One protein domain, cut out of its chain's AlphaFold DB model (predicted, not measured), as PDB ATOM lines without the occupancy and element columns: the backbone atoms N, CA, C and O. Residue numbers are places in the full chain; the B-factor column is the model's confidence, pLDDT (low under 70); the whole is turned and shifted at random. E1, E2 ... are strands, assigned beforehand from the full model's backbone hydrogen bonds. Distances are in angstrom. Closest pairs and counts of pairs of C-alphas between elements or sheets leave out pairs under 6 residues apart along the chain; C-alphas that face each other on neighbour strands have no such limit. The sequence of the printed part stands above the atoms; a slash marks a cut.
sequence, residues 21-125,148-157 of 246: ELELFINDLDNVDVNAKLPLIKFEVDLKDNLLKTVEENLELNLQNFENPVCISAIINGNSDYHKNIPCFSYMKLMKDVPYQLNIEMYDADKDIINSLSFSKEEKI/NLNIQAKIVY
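What this domain is: This is residues 21 to 125 and 148 to 157 of the 246 residues of an uncharacterized protein of Tetrapisispora blattae (strain ATCC 34711 / CBS 6284 / DSM 70876 / NBRC 10599 / NRRL Y-10934 / UCD 77-7) (UniProt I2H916). Two strongly twisted sheets lie face to face as a sandwich, their strands crossing at 37 degrees. The larger has five antiparallel strands in the order E3 E2 E1 E4 E5; the smaller is mixed, in the order E7 E6 E8. The printed part has 115 residues, with eight named strands, E1 to E8 along the chain, and no named helix: all strand. It is compact, with a radius of gyration of the C-alphas of 14.2 A and spans of 42 by 36 by 21 A.

Where its parts are: Find C-alpha 21 at (172.927, 184.179, 118.364), where E1 begins, residues 21 to 27, 19.3 A. In its sheet, E2, residues 37 to 46, 25.1 A, bends by 61 degrees at residue 40; E3 is residues 51 to 57, 17.1 A; E4, 70 to 77, 22.9 A; E5, 83 to 92, 24.9 A. In the other, look for E6, residues 100 to 106, 19.2 A; E7, 114 to 121, 20.7 A; and E8, 151 to 156, 15.7 A, ending at C-alpha 156, (174.272, 189.917, 134.260).

How they stand to each other: Start at E1, antiparallel to E4 (N 23 and O 75, 2.9 A) and to E2 (N 24 and O 41, 2.9 A), within hydrogen-bond range. E1 E2 E3 form a meander, each strand the antiparallel neighbour of the one before; with E4, E1's other neighbour, they make a Greek key. At the edges, look for N 53 and O 44 of E3 and E2, 2.9 A, and N 86 and O 74 of E5 and E4, 2.8 A. E6 is antiparallel to E7, with N 103 and O 118 at 2.8 A, and parallel to E8, with N 154 and O 102 at 2.8 A. Between the sheets, the closest C-alphas of E5 and E7 are those of Ser 90 and Phe 119, 6.0 A.

The domain as a whole: The farthest C-alphas, of Val 32 and Asp 110, are 42.6 A apart. Residues 126 to 147 are cut out, leaving 22.1 A between C-alphas 125 and 148. The link E3 to E4 is long. Residues 32 to 35, 59 to 60, 62 to 65, 79 to 81, 125 and 148 have pLDDT under 70.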
ATOM      1  N   GLU A  21     171.753 183.623 119.008       91.56
ATOM      2  CA  GLU A  21     172.927 184.179 118.364       91.56
ATOM      3  C   GLU A  21     172.907 185.703 118.517       91.56
ATOM      4  O   GLU A  21     171.894 186.348 118.243       91.56
ATOM      5  N   LEU A  22     174.006 186.279 118.994       93.69
ATOM      6  CA  LEU A  22     174.170 187.712 119.216       93.69
ATOM      7  C   LEU A  22     175.300 188.228 118.330       93.69
ATOM      8  O   LEU A  22     176.471 187.930 118.557       93.69
ATOM      9  N   GLU A  23     174.949 189.046 117.348       94.94
ATOM     10  CA  GLU A  23     175.890 189.680 116.429       94.94
ATOM     11  C   GLU A  23     176.038 191.162 116.780       94.94
ATOM     12  O   GLU A  23     175.044 191.889 116.873       94.94
ATOM     13  N   LEU A  24     177.274 191.622 116.975       95.06
ATOM     14  CA  LEU A  24     177.593 193.030 117.200       95.06
ATOM     15  C   LEU A  24     178.064 193.696 115.909       95.06
ATOM     16  O   LEU A  24     178.817 193.111 115.132       95.06
ATOM     17  N   PHE A  25     177.676 194.956 115.722       93.44
ATOM     18  CA  PHE A  25     178.033 195.767 114.561       93.44
ATOM     19  C   PHE A  25     178.494 197.154 114.985       93.44
ATOM     20  O   PHE A  25     177.958 197.736 115.929       93.44
ATOM     21  N   ILE A  26     179.430 197.707 114.225       92.56
ATOM     22  CA  ILE A  26     179.804 199.113 114.276       92.56
ATOM     23  C   ILE A  26     179.057 199.841 113.159       92.56
ATOM     24  O   ILE A  26     179.124 199.451 111.993       92.56
ATOM     25  N   ASN A  27     178.371 200.914 113.530       90.62
ATOM     26  CA  ASN A  27     177.821 201.895 112.613       90.62
ATOM     27  C   ASN A  27     178.670 203.162 112.731       90.62
ATOM     28  O   ASN A  27     178.721 203.795 113.792       90.62
ATOM     29  N   ASP A  28     179.331 203.519 111.639       84.81
ATOM     30  CA  ASP A  28     179.978 204.816 111.496       84.81
ATOM     31  C   ASP A  28     178.901 205.859 111.154       84.81
ATOM     32  O   ASP A  28     178.132 205.673 110.211       84.81
ATOM     33  N   LEU A  29     178.789 206.913 111.965       81.19
ATOM     34  CA  LEU A  29     177.780 207.959 111.773       81.19
ATOM     35  C   LEU A  29     178.197 208.987 110.718       81.19
ATOM     36  O   LEU A  29     177.331 209.670 110.170       81.19
ATOM     37  N   ASP A  30     179.496 209.107 110.447       77.44
ATOM     38  CA  ASP A  30     180.036 210.112 109.530       77.44
ATOM     39  C   ASP A  30     180.113 209.592 108.091       77.44
ATOM     40  O   ASP A  30     180.133 210.373 107.134       77.44
ATOM     41  N   ASN A  31     180.119 208.269 107.915       73.31
ATOM     42  CA  ASN A  31     180.098 207.658 106.599       73.31
ATOM     43  C   ASN A  31     178.680 207.708 106.012       73.31
ATOM     44  O   ASN A  31     177.743 207.086 106.509       73.31
ATOM     45  N   VAL A  32     178.527 208.468 104.926       59.44
ATOM     46  CA  VAL A  32     177.242 208.754 104.258       59.44
ATOM     47  C   VAL A  32     176.609 207.503 103.628       59.44
ATOM     48  O   VAL A  32     175.422 207.511 103.301       59.44
ATOM     49  N   ASP A  33     177.342 206.394 103.536       66.62
ATOM     50  CA  ASP A  33     176.759 205.075 103.304       66.62
ATOM     51  C   ASP A  33     176.112 204.559 104.601       66.62
ATOM     52  O   ASP A  33     176.599 203.632 105.245       66.62
ATOM     53  N   VAL A  34     174.964 205.153 104.956       57.81
ATOM     54  CA  VAL A  34     174.154 204.967 106.188       57.81
ATOM     55  C   VAL A  34     173.805 203.496 106.515       57.81
ATOM     56  O   VAL A  34     173.243 203.193 107.564       57.81
ATOM     57  N   ASN A  35     174.142 202.555 105.633       59.59
ATOM     58  CA  ASN A  35     173.850 201.130 105.769       59.59
ATOM     59  C   ASN A  35     175.092 200.235 105.889       59.59
ATOM     60  O   ASN A  35     174.931 199.016 105.990       59.59
ATOM     61  N   ALA A  36     176.308 200.786 105.879       75.31
ATOM     62  CA  ALA A  36     177.528 200.006 106.053       75.31
ATOM     63  C   ALA A  36     177.690 199.593 107.528       75.31
ATOM     64  O   ALA A  36     178.417 200.213 108.299       75.31
ATOM     65  N   LYS A  37     176.973 198.540 107.934       86.62
ATOM     66  CA  LYS A  37     177.180 197.875 109.224       86.62
ATOM     67  C   LYS A  37     178.454 197.048 109.138       86.62
ATOM     68  O   LYS A  37     178.498 196.080 108.378       86.62
ATOM     69  N   LEU A  38     179.468 197.403 109.913       89.44
ATOM     70  CA  LEU A  38     180.709 196.640 109.966       89.44
ATOM     71  C   LEU A  38     180.600 195.583 111.078       89.44
ATOM     72  O   LEU A  38     180.412 195.963 112.237       89.44
ATOM     73  N   PRO A  39     180.652 194.276 110.767       90.56
ATOM     74  CA  PRO A  39     180.504 193.236 111.778       90.56
ATOM     75  C   PRO A  39     181.697 193.252 112.741       90.56
ATOM     76  O   PRO A  39     182.847 193.334 112.316       90.56
ATOM     77  N   LEU A  40     181.407 193.191 114.042       90.69
ATOM     78  CA  LEU A  40     182.398 193.254 115.115       90.69
ATOM     79  C   LEU A  40     182.747 191.856 115.626       90.69
ATOM     80  O   LEU A  40     183.861 191.373 115.453       90.69
ATOM     81  N   ILE A  41     181.770 191.194 116.235       92.38
ATOM     82  CA  ILE A  41     181.937 189.887 116.867       92.38
ATOM     83  C   ILE A  41     180.581 189.190 116.944       92.38
ATOM     84  O   ILE A  41     179.536 189.849 117.015       92.38
ATOM     85  N   LYS A  42     180.609 187.862 116.938       93.19
ATOM     86  CA  LYS A  42     179.432 187.003 117.007       93.19
ATOM     87  C   LYS A  42     179.548 186.047 118.186       93.19
ATOM     88  O   LYS A  42     180.506 185.276 118.296       93.19
ATOM     89  N   PHE A  43     178.548 186.090 119.055       92.12
ATOM     90  CA  PHE A  43     178.425 185.233 120.225       92.12
ATOM     91  C   PHE A  43     177.275 184.245 120.043       92.12
ATOM     92  O   PHE A  43     176.192 184.606 119.590       92.12
ATOM     93  N   GLU A  44     177.496 183.007 120.460       91.31
ATOM     94  CA  GLU A  44     176.442 182.035 120.722       91.31
ATOM     95  C   GLU A  44     176.174 182.042 122.224       91.31
ATOM     96  O   GLU A  44     177.056 181.771 123.046       91.31
ATOM     97  N   VAL A  45     174.949 182.413 122.575       87.81
ATOM     98  CA  VAL A  45     174.482 182.509 123.952       87.81
ATOM     99  C   VAL A  45     173.600 181.301 124.233       87.81
ATOM    100  O   VAL A  45     172.481 181.206 123.721       87.81
ATOM    101  N   ASP A  46     174.086 180.383 125.064       85.69
ATOM    102  CA  ASP A  46     173.247 179.337 125.635       85.69
ATOM    103  C   ASP A  46     172.572 179.881 126.895       85.69
ATOM    104  O   ASP A  46     173.173 179.973 127.968       85.69
ATOM    105  N   LEU A  47     171.315 180.287 126.733       80.94
ATOM    106  CA  LEU A  47     170.527 180.923 127.786       80.94
ATOM    107  C   LEU A  47     170.203 179.958 128.936       80.94
ATOM    108  O   LEU A  47     170.010 180.408 130.057       80.94
ATOM    109  N   LYS A  48     170.207 178.640 128.690       80.44
ATOM    110  CA  LYS A  48     169.865 177.638 129.712       80.44
ATOM    111  C   LYS A  48     171.012 177.372 130.669       80.44
ATOM    112  O   LYS A  48     170.807 177.265 131.875       80.44
ATOM    113  N   ASP A  49     172.210 177.256 130.110       82.12
ATOM    114  CA  ASP A  49     173.419 176.955 130.875       82.12
ATOM    115  C   ASP A  49     174.175 178.231 131.280       82.12
ATOM    116  O   ASP A  49     175.195 178.158 131.965       82.12
ATOM    117  N   ASN A  50     173.684 179.408 130.869       79.94
ATOM    118  CA  ASN A  50     174.367 180.698 130.999       79.94
ATOM    119  C   ASN A  50     175.786 180.668 130.430       79.94
ATOM    120  O   ASN A  50     176.705 181.304 130.952       79.94
ATOM    121  N   LEU A  51     175.966 179.900 129.357       82.94
ATOM    122  CA  LEU A  51     177.246 179.744 128.694       82.94
ATOM    123  C   LEU A  51     177.313 180.696 127.510       82.94
ATOM    124  O   LEU A  51     176.467 180.686 126.619       82.94
ATOM    125  N   LEU A  52     178.369 181.499 127.497       85.31
ATOM    126  CA  LEU A  52     178.722 182.348 126.373       85.31
ATOM    127  C   LEU A  52     179.866 181.698 125.613       85.31
ATOM    128  O   LEU A  52     180.899 181.365 126.197       85.31
ATOM    129  N   LYS A  53     179.685 181.529 124.308       85.75
ATOM    130  CA  LYS A  53     180.738 181.073 123.407       85.75
ATOM    131  C   LYS A  53     180.938 182.106 122.317       85.75
ATOM    132  O   LYS A  53     179.994 182.499 121.639       85.75
ATOM    133  N   THR A  54     182.176 182.532 122.132       83.69
ATOM    134  CA  THR A  54     182.554 183.321 120.961       83.69
ATOM    135  C   THR A  54     182.605 182.387 119.756       83.69
ATOM    136  O   THR A  54     183.322 181.388 119.786       83.69
ATOM    137  N   VAL A  55     181.813 182.680 118.723       81.50
ATOM    138  CA  VAL A  55     181.726 181.855 117.505       81.50
ATOM    139  C   VAL A  55     182.659 182.385 116.432       81.50
ATOM    140  O   VAL A  55     183.374 181.616 115.796       81.50
ATOM    141  N   GLU A  56     182.638 183.699 116.230       80.62
ATOM    142  CA  GLU A  56     183.385 184.353 115.166       80.62
ATOM    143  C   GLU A  56     183.840 185.728 115.647       80.62
ATOM    144  O   GLU A  56     183.039 186.561 116.076       80.62
ATOM    145  N   GLU A  57     185.147 185.943 115.588       78.81
ATOM    146  CA  GLU A  57     185.782 187.224 115.856       78.81
ATOM    147  C   GLU A  57     186.269 187.773 114.517       78.81
ATOM    148  O   GLU A  57     187.018 187.100 113.808       78.81
ATOM    149  N   ASN A  58     185.831 188.971 114.127       72.94
ATOM    150  CA  ASN A  58     186.378 189.605 112.932       72.94
ATOM    151  C   ASN A  58     187.729 190.240 113.277       72.94
ATOM    152  O   ASN A  58     187.805 191.397 113.686       72.94
ATOM    153  N   LEU A  59     188.801 189.462 113.095       60.88
ATOM    154  CA  LEU A  59     190.182 189.863 113.398       60.88
ATOM    155  C   LEU A  59     190.701 191.028 112.531       60.88
ATOM    156  O   LEU A  59     191.680 191.675 112.889       60.88
ATOM    157  N   GLU A  60     190.073 191.322 111.390       65.38
ATOM    158  CA  GLU A  60     190.592 192.295 110.411       65.38
ATOM    159  C   GLU A  60     189.969 193.695 110.519       65.38
ATOM    160  O   GLU A  60     190.008 194.494 109.579       65.38
ATOM    161  N   LEU A  61     189.398 194.036 111.673       71.31
ATOM    162  CA  LEU A  61     188.922 195.390 111.923       71.31
ATOM    163  C   LEU A  61     190.095 196.365 112.002       71.31
ATOM    164  O   LEU A  61     190.781 196.475 113.019       71.31
ATOM    165  N   ASN A  62     190.304 197.126 110.927       69.25
ATOM    166  CA  ASN A  62     191.278 198.208 110.923       69.25
ATOM    167  C   ASN A  62     190.766 199.395 111.756       69.25
ATOM    168  O   ASN A  62     190.242 200.383 111.242       69.25
ATOM    169  N   LEU A  63     190.945 199.281 113.071       69.69
ATOM    170  CA  LEU A  63     190.550 200.277 114.066       69.69
ATOM    171  C   LEU A  63     191.255 201.624 113.909       69.69
ATOM    172  O   LEU A  63     190.787 202.616 114.461       69.69
ATOM    173  N   GLN A  64     192.356 201.682 113.151       65.88
ATOM    174  CA  GLN A  64     193.065 202.935 112.885       65.88
ATOM    175  C   GLN A  64     192.219 203.923 112.071       65.88
ATOM    176  O   GLN A  64     192.525 205.110 112.065       65.88
ATOM    177  N   ASN A  65     191.141 203.454 111.437       66.62
ATOM    178  CA  ASN A  65     190.271 204.288 110.616       66.62
ATOM    179  C   ASN A  65     189.170 205.011 111.413       66.62
ATOM    180  O   ASN A  65     188.510 205.883 110.856       66.62
ATOM    181  N   PHE A  66     188.961 204.689 112.697       77.00
ATOM    182  CA  PHE A  66     187.923 205.331 113.511       77.00
ATOM    183  C   PHE A  66     188.506 206.478 114.345       77.00
ATOM    184  O   PHE A  66     188.816 206.330 115.529       77.00
ATOM    185  N   GLU A  67     188.664 207.655 113.735       83.75
ATOM    186  CA  GLU A  67     189.038 208.863 114.487       83.75
ATOM    187  C   GLU A  67     187.901 209.344 115.406       83.75
ATOM    188  O   GLU A  67     188.158 209.848 116.511       83.75
ATOM    189  N   ASN A  68     186.657 209.116 114.978       89.12
ATOM    190  CA  ASN A  68     185.440 209.578 115.634       89.12
ATOM    191  C   ASN A  68     184.792 208.484 116.497       89.12
ATOM    192  O   ASN A  68     185.054 207.292 116.306       89.12
ATOM    193  N   PRO A  69     183.975 208.863 117.496       92.06
ATOM    194  CA  PRO A  69     183.213 207.893 118.263       92.06
ATOM    195  C   PRO A  69     182.217 207.171 117.355       92.06
ATOM    196  O   PRO A  69     181.573 207.781 116.505       92.06
ATOM    197  N   VAL A  70     182.082 205.868 117.563       92.75
ATOM    198  CA  VAL A  70     181.232 205.009 116.747       92.75
ATOM    199  C   VAL A  70     180.037 204.513 117.541       92.75
ATOM    200  O   VAL A  70     180.033 204.470 118.774       92.75
ATOM    201  N   CYS A  71     179.010 204.122 116.805       94.31
ATOM    202  CA  CYS A  71     177.776 203.589 117.341       94.31
ATOM    203  C   CYS A  71     177.795 202.057 117.280       94.31
ATOM    204  O   CYS A  71     177.926 201.474 116.208       94.31
ATOM    205  N   ILE A  72     177.636 201.387 118.419       95.31
ATOM    206  CA  ILE A  72     177.615 199.924 118.518       95.31
ATOM    207  C   ILE A  72     176.162 199.458 118.531       95.31
ATOM    208  O   ILE A  72     175.351 199.904 119.345       95.31
ATOM    209  N   SER A  73     175.827 198.563 117.612       95.81
ATOM    210  CA  SER A  73     174.499 197.965 117.468       95.81
ATOM    211  C   SER A  73     174.567 196.457 117.644       95.81
ATOM    212  O   SER A  73     175.637 195.863 117.518       95.81
ATOM    213  N   ALA A  74     173.424 195.834 117.919       96.38
ATOM    214  CA  ALA A  74     173.335 194.389 118.057       96.38
ATOM    215  C   ALA A  74     172.145 193.818 117.287       96.38
ATOM    216  O   ALA A  74     171.088 194.448 117.209       96.38
ATOM    217  N   ILE A  75     172.296 192.606 116.770       95.00
ATOM    218  CA  ILE A  75     171.199 191.792 116.254       95.00
ATOM    219  C   ILE A  75     171.182 190.494 117.052       95.00
ATOM    220  O   ILE A  75     172.198 189.816 117.169       95.00
ATOM    221  N   ILE A  76     170.026 190.175 117.626       93.38
ATOM    222  CA  ILE A  76     169.789 188.925 118.343       93.38
ATOM    223  C   ILE A  76     168.903 188.053 117.460       93.38
ATOM    224  O   ILE A  76     167.778 188.457 117.153       93.38
ATOM    225  N   ASN A  77     169.396 186.875 117.086       90.69
ATOM    226  CA  ASN A  77     168.673 185.854 116.335       90.69
ATOM    227  C   ASN A  77     168.405 184.649 117.255       90.69
ATOM    228  O   ASN A  77     169.307 183.877 117.563       90.69
ATOM    229  N   GLY A  78     167.168 184.509 117.739       82.62
ATOM    230  CA  GLY A  78     166.736 183.395 118.592       82.62
ATOM    231  C   GLY A  78     166.012 182.271 117.839       82.62
ATOM    232  O   GLY A  78     165.605 182.424 116.692       82.62
ATOM    233  N   ASN A  79     165.789 181.142 118.521       68.88
ATOM    234  CA  ASN A  79     165.275 179.892 117.935       68.88
ATOM    235  C   ASN A  79     163.750 179.874 117.645       68.88
ATOM    236  O   ASN A  79     163.241 178.911 117.081       68.88
ATOM    237  N   SER A  80     162.986 180.897 118.054       61.69
ATOM    238  CA  SER A  80     161.513 180.885 117.953       61.69
ATOM    239  C   SER A  80     160.902 182.258 117.645       61.69
ATOM    240  O   SER A  80     160.081 182.754 118.410       61.69
ATOM    241  N   ASP A  81     161.322 182.895 116.552       62.44
ATOM    242  CA  ASP A  81     160.835 184.211 116.081       62.44
ATOM    243  C   ASP A  81     161.329 185.430 116.881       62.44
ATOM    244  O   ASP A  81     160.954 186.570 116.593       62.44
ATOM    245  N   TYR A  82     162.212 185.230 117.863       74.44
ATOM    246  CA  TYR A  82     162.835 186.339 118.580       74.44
ATOM    247  C   TYR A  82     163.991 186.917 117.758       74.44
ATOM    248  O   TYR A  82     165.154 186.576 117.961       74.44
ATOM    249  N   HIS A  83     163.649 187.797 116.818       84.38
ATOM    250  CA  HIS A  83     164.609 188.655 116.130       84.38
ATOM    251  C   HIS A  83     164.524 190.064 116.707       84.38
ATOM    252  O   HIS A  83     163.535 190.773 116.510       84.38
ATOM    253  N   LYS A  84     165.566 190.484 117.427       91.44
ATOM    254  CA  LYS A  84     165.629 191.820 118.029       91.44
ATOM    255  C   LYS A  84     166.836 192.564 117.484       91.44
ATOM    256  O   LYS A  84     167.976 192.208 117.758       91.44
ATOM    257  N   ASN A  85     166.566 193.620 116.725       94.12
ATOM    258  CA  ASN A  85     167.573 194.592 116.322       94.12
ATOM    259  C   ASN A  85     167.627 195.698 117.380       94.12
ATOM    260  O   ASN A  85     166.617 196.356 117.640       94.12
ATOM    261  N   ILE A  86     168.792 195.881 117.992       94.56
ATOM    262  CA  ILE A  86     169.052 196.917 118.985       94.56
ATOM    263  C   ILE A  86     169.982 197.947 118.334       94.56
ATOM    264  O   ILE A  86     171.204 197.761 118.332       94.56
ATOM    265  N   PRO A  87     169.423 199.020 117.744       94.12
ATOM    266  CA  PRO A  87     170.234 200.052 117.125       94.12
ATOM    267  C   PRO A  87     170.947 200.865 118.206       94.12
ATOM    268  O   PRO A  87     170.323 201.298 119.170       94.12
ATOM    269  N   CYS A  88     172.238 201.112 118.010       94.06
ATOM    270  CA  CYS A  88     173.022 202.076 118.779       94.06
ATOM    271  C   CYS A  88     172.884 201.990 120.307       94.06
ATOM    272  O   CYS A  88     172.614 202.989 120.971       94.06
ATOM    273  N   PHE A  89     173.049 200.801 120.886       96.00
ATOM    274  CA  PHE A  89     172.930 200.648 122.339       96.00
ATOM    275  C   PHE A  89     174.125 201.228 123.109       96.00
ATOM    276  O   PHE A  89     174.023 201.455 124.313       96.00
ATOM    277  N   SER A  90     175.251 201.475 122.437       96.62
ATOM    278  CA  SER A  90     176.408 202.154 123.019       96.62
ATOM    279  C   SER A  90     177.073 203.063 121.992       96.62
ATOM    280  O   SER A  90     177.159 202.717 120.816       96.62
ATOM    281  N   TYR A  91     177.536 204.231 122.431       95.62
ATOM    282  CA  TYR A  91     178.234 205.204 121.596       95.62
ATOM    283  C   TYR A  91     179.565 205.554 122.248       95.62
ATOM    284  O   TYR A  91     179.593 206.144 123.332       95.62
ATOM    285  N   MET A  92     180.672 205.154 121.625       94.50
ATOM    286  CA  MET A  92     181.996 205.346 122.207       94.50
ATOM    287  C   MET A  92     183.114 205.328 121.172       94.50
ATOM    288  O   MET A  92     182.985 204.778 120.083       94.50
ATOM    289  N   LYS A  93     184.254 205.911 121.545       92.75
ATOM    290  CA  LYS A  93     185.487 205.812 120.767       92.75
ATOM    291  C   LYS A  93     186.179 204.487 121.075       92.75
ATOM    292  O   LYS A  93     186.643 204.272 122.197       92.75
ATOM    293  N   LEU A  94     186.232 203.612 120.075       90.56
ATOM    294  CA  LEU A  94     186.973 202.362 120.166       90.56
ATOM    295  C   LEU A  94     188.472 202.645 120.064       90.56
ATOM    296  O   LEU A  94     188.921 203.467 119.268       90.56
ATOM    297  N   MET A  95     189.241 201.986 120.916       87.56
ATOM    298  CA  MET A  95     190.684 202.107 121.006       87.56
ATOM    299  C   MET A  95     191.285 200.718 120.874       87.56
ATOM    300  O   MET A  95     190.765 199.744 121.417       87.56
ATOM    301  N   LYS A  96     192.398 200.640 120.150       84.88
ATOM    302  CA  LYS A  96     193.178 199.413 120.045       84.88
ATOM    303  C   LYS A  96     193.742 199.031 121.420       84.88
ATOM    304  O   LYS A  96     194.078 199.915 122.206       84.88
ATOM    305  N   ASP A  97     193.844 197.728 121.683       84.12
ATOM    306  CA  ASP A  97     194.460 197.153 122.888       84.12
ATOM    307  C   ASP A  97     193.755 197.534 124.207       84.12
ATOM    308  O   ASP A  97     194.297 197.361 125.298       84.12
ATOM    309  N   VAL A  98     192.524 198.048 124.125       88.19
ATOM    310  CA  VAL A  98     191.678 198.318 125.287       88.19
ATOM    311  C   VAL A  98     190.719 197.146 125.487       88.19
ATOM    312  O   VAL A  98     190.024 196.785 124.538       88.19
ATOM    313  N   PRO A  99     190.656 196.553 126.694       91.06
ATOM    314  CA  PRO A  99     189.666 195.533 126.990       91.06
ATOM    315  C   PRO A  99     188.282 196.170 127.117       91.06
ATOM    316  O   PRO A  99     188.082 197.181 127.801       91.06
ATOM    317  N   TYR A 100     187.320 195.565 126.440       93.06
ATOM    318  CA  TYR A 100     185.920 195.934 126.490       93.06
ATOM    319  C   TYR A 100     185.109 194.785 127.065       93.06
ATOM    320  O   TYR A 100     185.361 193.616 126.788       93.06
ATOM    321  N   GLN A 101     184.086 195.141 127.826       95.19
ATOM    322  CA  GLN A 101     183.140 194.206 128.391       95.19
ATOM    323  C   GLN A 101     181.751 194.467 127.813       95.19
ATOM    324  O   GLN A 101     181.214 195.574 127.905       95.19
ATOM    325  N   LEU A 102     181.162 193.429 127.229       95.62
ATOM    326  CA  LEU A 102     179.760 193.381 126.851       95.62
ATOM    327  C   LEU A 102     178.970 192.740 127.992       95.62
ATOM    328  O   LEU A 102     179.074 191.535 128.216       95.62
ATOM    329  N   ASN A 103     178.141 193.516 128.683       95.38
ATOM    330  CA  ASN A 103     177.208 192.965 129.658       95.38
ATOM    331  C   ASN A 103     175.852 192.723 128.996       95.38
ATOM    332  O   ASN A 103     175.221 193.650 128.478       95.38
ATOM    333  N   ILE A 104     175.405 191.473 129.048       94.62
ATOM    334  CA  ILE A 104     174.110 191.017 128.554       94.62
ATOM    335  C   ILE A 104     173.195 190.899 129.767       94.62
ATOM    336  O   ILE A 104     173.343 189.981 130.575       94.62
ATOM    337  N   GLU A 105     172.274 191.845 129.926       93.19
ATOM    338  CA  GLU A 105     171.336 191.829 131.042       93.19
ATOM    339  C   GLU A 105     170.122 190.965 130.696       93.19
ATOM    340  O   GLU A 105     169.389 191.249 129.743       93.19
ATOM    341  N   MET A 106     169.876 189.925 131.488       90.62
ATOM    342  CA  MET A 106     168.691 189.075 131.356       90.62
ATOM    343  C   MET A 106     167.574 189.576 132.269       90.62
ATOM    344  O   MET A 106     167.838 189.964 133.398       90.62
ATOM    345  N   TYR A 107     166.319 189.566 131.812       85.44
ATOM    346  CA  TYR A 107     165.195 190.051 132.634       85.44
ATOM    347  C   TYR A 107     164.942 189.167 133.863       85.44
ATOM    348  O   TYR A 107     164.636 189.654 134.948       85.44
ATOM    349  N   ASP A 108     165.037 187.856 133.662       79.56
ATOM    350  CA  ASP A 108     164.748 186.826 134.649       79.56
ATOM    351  C   ASP A 108     165.512 185.562 134.241       79.56
ATOM    352  O   ASP A 108     165.641 185.295 133.041       79.56
ATOM    353  N   ALA A 109     166.009 184.802 135.214       73.56
ATOM    354  CA  ALA A 109     166.761 183.574 134.955       73.56
ATOM    355  C   ALA A 109     165.893 182.501 134.280       73.56
ATOM    356  O   ALA A 109     166.407 181.688 133.525       73.56
ATOM    357  N   ASP A 110     164.577 182.545 134.497       75.62
ATOM    358  CA  ASP A 110     163.655 181.519 134.002       75.62
ATOM    359  C   ASP A 110     163.083 181.818 132.607       75.62
ATOM    360  O   ASP A 110     162.408 180.973 132.017       75.62
ATOM    361  N   LYS A 111     163.256 183.046 132.101       73.81
ATOM    362  CA  LYS A 111     162.539 183.506 130.900       73.81
ATOM    363  C   LYS A 111     163.382 183.539 129.641       73.81
ATOM    364  O   LYS A 111     162.800 183.802 128.596       73.81
ATOM    365  N   ASP A 112     164.692 183.307 129.717       80.88
ATOM    366  CA  ASP A 112     165.589 183.301 128.552       80.88
ATOM    367  C   ASP A 112     165.431 184.562 127.663       80.88
ATOM    368  O   ASP A 112     165.550 184.517 126.441       80.88
ATOM    369  N   ILE A 113     165.118 185.720 128.262       84.75
ATOM    370  CA  ILE A 113     164.899 186.982 127.535       84.75
ATOM    371  C   ILE A 113     165.996 187.983 127.885       84.75
ATOM    372  O   ILE A 113     166.142 188.397 129.039       84.75
ATOM    373  N   ILE A 114     166.705 188.441 126.850       89.44
ATOM    374  CA  ILE A 114     167.659 189.550 126.937       89.44
ATOM    375  C   ILE A 114     166.883 190.864 127.099       89.44
ATOM    376  O   ILE A 114     166.157 191.315 126.202       89.44
ATOM    377  N   ASN A 115     167.054 191.491 128.258       90.88
ATOM    378  CA  ASN A 115     166.454 192.772 128.601       90.88
ATOM    379  C   ASN A 115     167.202 193.915 127.909       90.88
ATOM    380  O   ASN A 115     166.639 194.613 127.056       90.88
ATOM    381  N   SER A 116     168.486 194.056 128.242       93.56
ATOM    382  CA  SER A 116     169.340 195.155 127.806       93.56
ATOM    383  C   SER A 116     170.759 194.675 127.487       93.56
ATOM    384  O   SER A 116     171.184 193.598 127.904       93.56
ATOM    385  N   LEU A 117     171.478 195.474 126.701       95.81
ATOM    386  CA  LEU A 117     172.893 195.284 126.411       95.81
ATOM    387  C   LEU A 117     173.628 196.543 126.848       95.81
ATOM    388  O   LEU A 117     173.152 197.654 126.608       95.81
ATOM    389  N   SER A 118     174.799 196.377 127.447       96.12
ATOM    390  CA  SER A 118     175.714 197.486 127.695       96.12
ATOM    391  C   SER A 118     177.117 197.101 127.263       96.12
ATOM    392  O   SER A 118     177.546 195.965 127.437       96.12
ATOM    393  N   PHE A 119     177.815 198.055 126.663       95.88
ATOM    394  CA  PHE A 119     179.202 197.899 126.258       95.88
ATOM    395  C   PHE A 119     180.005 198.941 127.015       95.88
ATOM    396  O   PHE A 119     179.699 200.133 126.917       95.88
ATOM    397  N   SER A 120     180.983 198.499 127.793       95.06
ATOM    398  CA  SER A 120     181.801 199.355 128.648       95.06
ATOM    399  C   SER A 120     183.271 199.012 128.490       95.06
ATOM    400  O   SER A 120     183.630 197.862 128.265       95.06
ATOM    401  N   LYS A 121     184.136 200.014 128.638       94.38
ATOM    402  CA  LYS A 121     185.570 199.780 128.793       94.38
ATOM    403  C   LYS A 121     185.811 199.112 130.143       94.38
ATOM    404  O   LYS A 121     185.304 199.596 131.154       94.38
ATOM    405  N   GLU A 122     186.578 198.032 130.158       88.69
ATOM    406  CA  GLU A 122     187.022 197.431 131.407       88.69
ATOM    407  C   GLU A 122     188.204 198.250 131.933       88.69
ATOM    408  O   GLU A 122     189.303 198.263 131.372       88.69
ATOM    409  N   GLU A 123     187.961 199.020 132.986       82.69
ATOM    410  CA  GLU A 123     189.047 199.636 133.731       82.69
ATOM    411  C   GLU A 123     189.575 198.585 134.699       82.69
ATOM    412  O   GLU A 123     188.823 198.058 135.518       82.69
ATOM    413  N   LYS A 124     190.873 198.268 134.610       76.38
ATOM    414  CA  LYS A 124     191.565 197.527 135.667       76.38
ATOM    415  C   LYS A 124     191.549 198.415 136.908       76.38
ATOM    416  O   LYS A 124     192.455 199.221 137.113       76.38
ATOM    417  N   ILE A 125     190.482 198.332 137.696       61.00
ATOM    418  CA  ILE A 125     190.443 198.982 138.994       61.00
ATOM    419  C   ILE A 125     191.287 198.098 139.900       61.00
ATOM    420  O   ILE A 125     190.841 197.057 140.377       61.00
ATOM    421  N   ASN A 148     193.881 192.619 117.818       64.88
ATOM    422  CA  ASN A 148     192.469 192.311 118.041       64.88
ATOM    423  C   ASN A 148     191.830 193.187 119.124       64.88
ATOM    424  O   ASN A 148     192.472 193.571 120.107       64.88
ATOM    425  N   LEU A 149     190.546 193.502 118.949       78.12
ATOM    426  CA  LEU A 149     189.758 194.176 119.974       78.12
ATOM    427  C   LEU A 149     189.392 193.139 121.041       78.12
ATOM    428  O   LEU A 149     188.615 192.230 120.780       78.12
ATOM    429  N   ASN A 150     189.950 193.265 122.243       87.00
ATOM    430  CA  ASN A 150     189.678 192.322 123.324       87.00
ATOM    431  C   ASN A 150     188.278 192.585 123.901       87.00
ATOM    432  O   ASN A 150     188.105 193.500 124.706       87.00
ATOM    433  N   ILE A 151     187.277 191.822 123.456       89.88
ATOM    434  CA  ILE A 151     185.895 191.912 123.941       89.88
ATOM    435  C   ILE A 151     185.561 190.672 124.764       89.88
ATOM    436  O   ILE A 151     185.511 189.563 124.235       89.88
ATOM    437  N   GLN A 152     185.223 190.870 126.034       91.31
ATOM    438  CA  GLN A 152     184.687 189.821 126.898       91.31
ATOM    439  C   GLN A 152     183.186 190.010 127.087       91.31
ATOM    440  O   GLN A 152     182.720 191.105 127.397       91.31
ATOM    441  N   ALA A 153     182.407 188.945 126.924       92.06
ATOM    442  CA  ALA A 153     180.976 188.972 127.192       92.06
ATOM    443  C   ALA A 153     180.673 188.401 128.582       92.06
ATOM    444  O   ALA A 153     181.268 187.411 129.007       92.06
ATOM    445  N   LYS A 154     179.719 189.012 129.287       92.81
ATOM    446  CA  LYS A 154     179.264 188.587 130.611       92.81
ATOM    447  C   LYS A 154     177.746 188.660 130.702       92.81
ATOM    448  O   LYS A 154     177.149 189.683 130.379       92.81
ATOM    449  N   ILE A 155     177.125 187.597 131.204       91.62
ATOM    450  CA  ILE A 155     175.700 187.603 131.554       91.62
ATOM    451  C   ILE A 155     175.535 188.255 132.928       91.62
ATOM    452  O   ILE A 155     176.241 187.921 133.884       91.62
ATOM    453  N   VAL A 156     174.604 189.201 133.026       92.25
ATOM    454  CA  VAL A 156     174.272 189.917 134.260       92.25
ATOM    455  C   VAL A 156     172.777 189.783 134.526       92.25
ATOM    456  O   VAL A 156     171.956 189.908 133.623       92.25
ATOM    457  N   TYR A 157     172.417 189.555 135.786       90.75
ATOM    458  CA  TYR A 157     171.026 189.544 136.231       90.75
ATOM    459  C   TYR A 157     170.703 190.807 137.025       90.75
ATOM    460  O   TYR A 157     171.577 191.318 137.739       90.75
TER     461      TYR A 157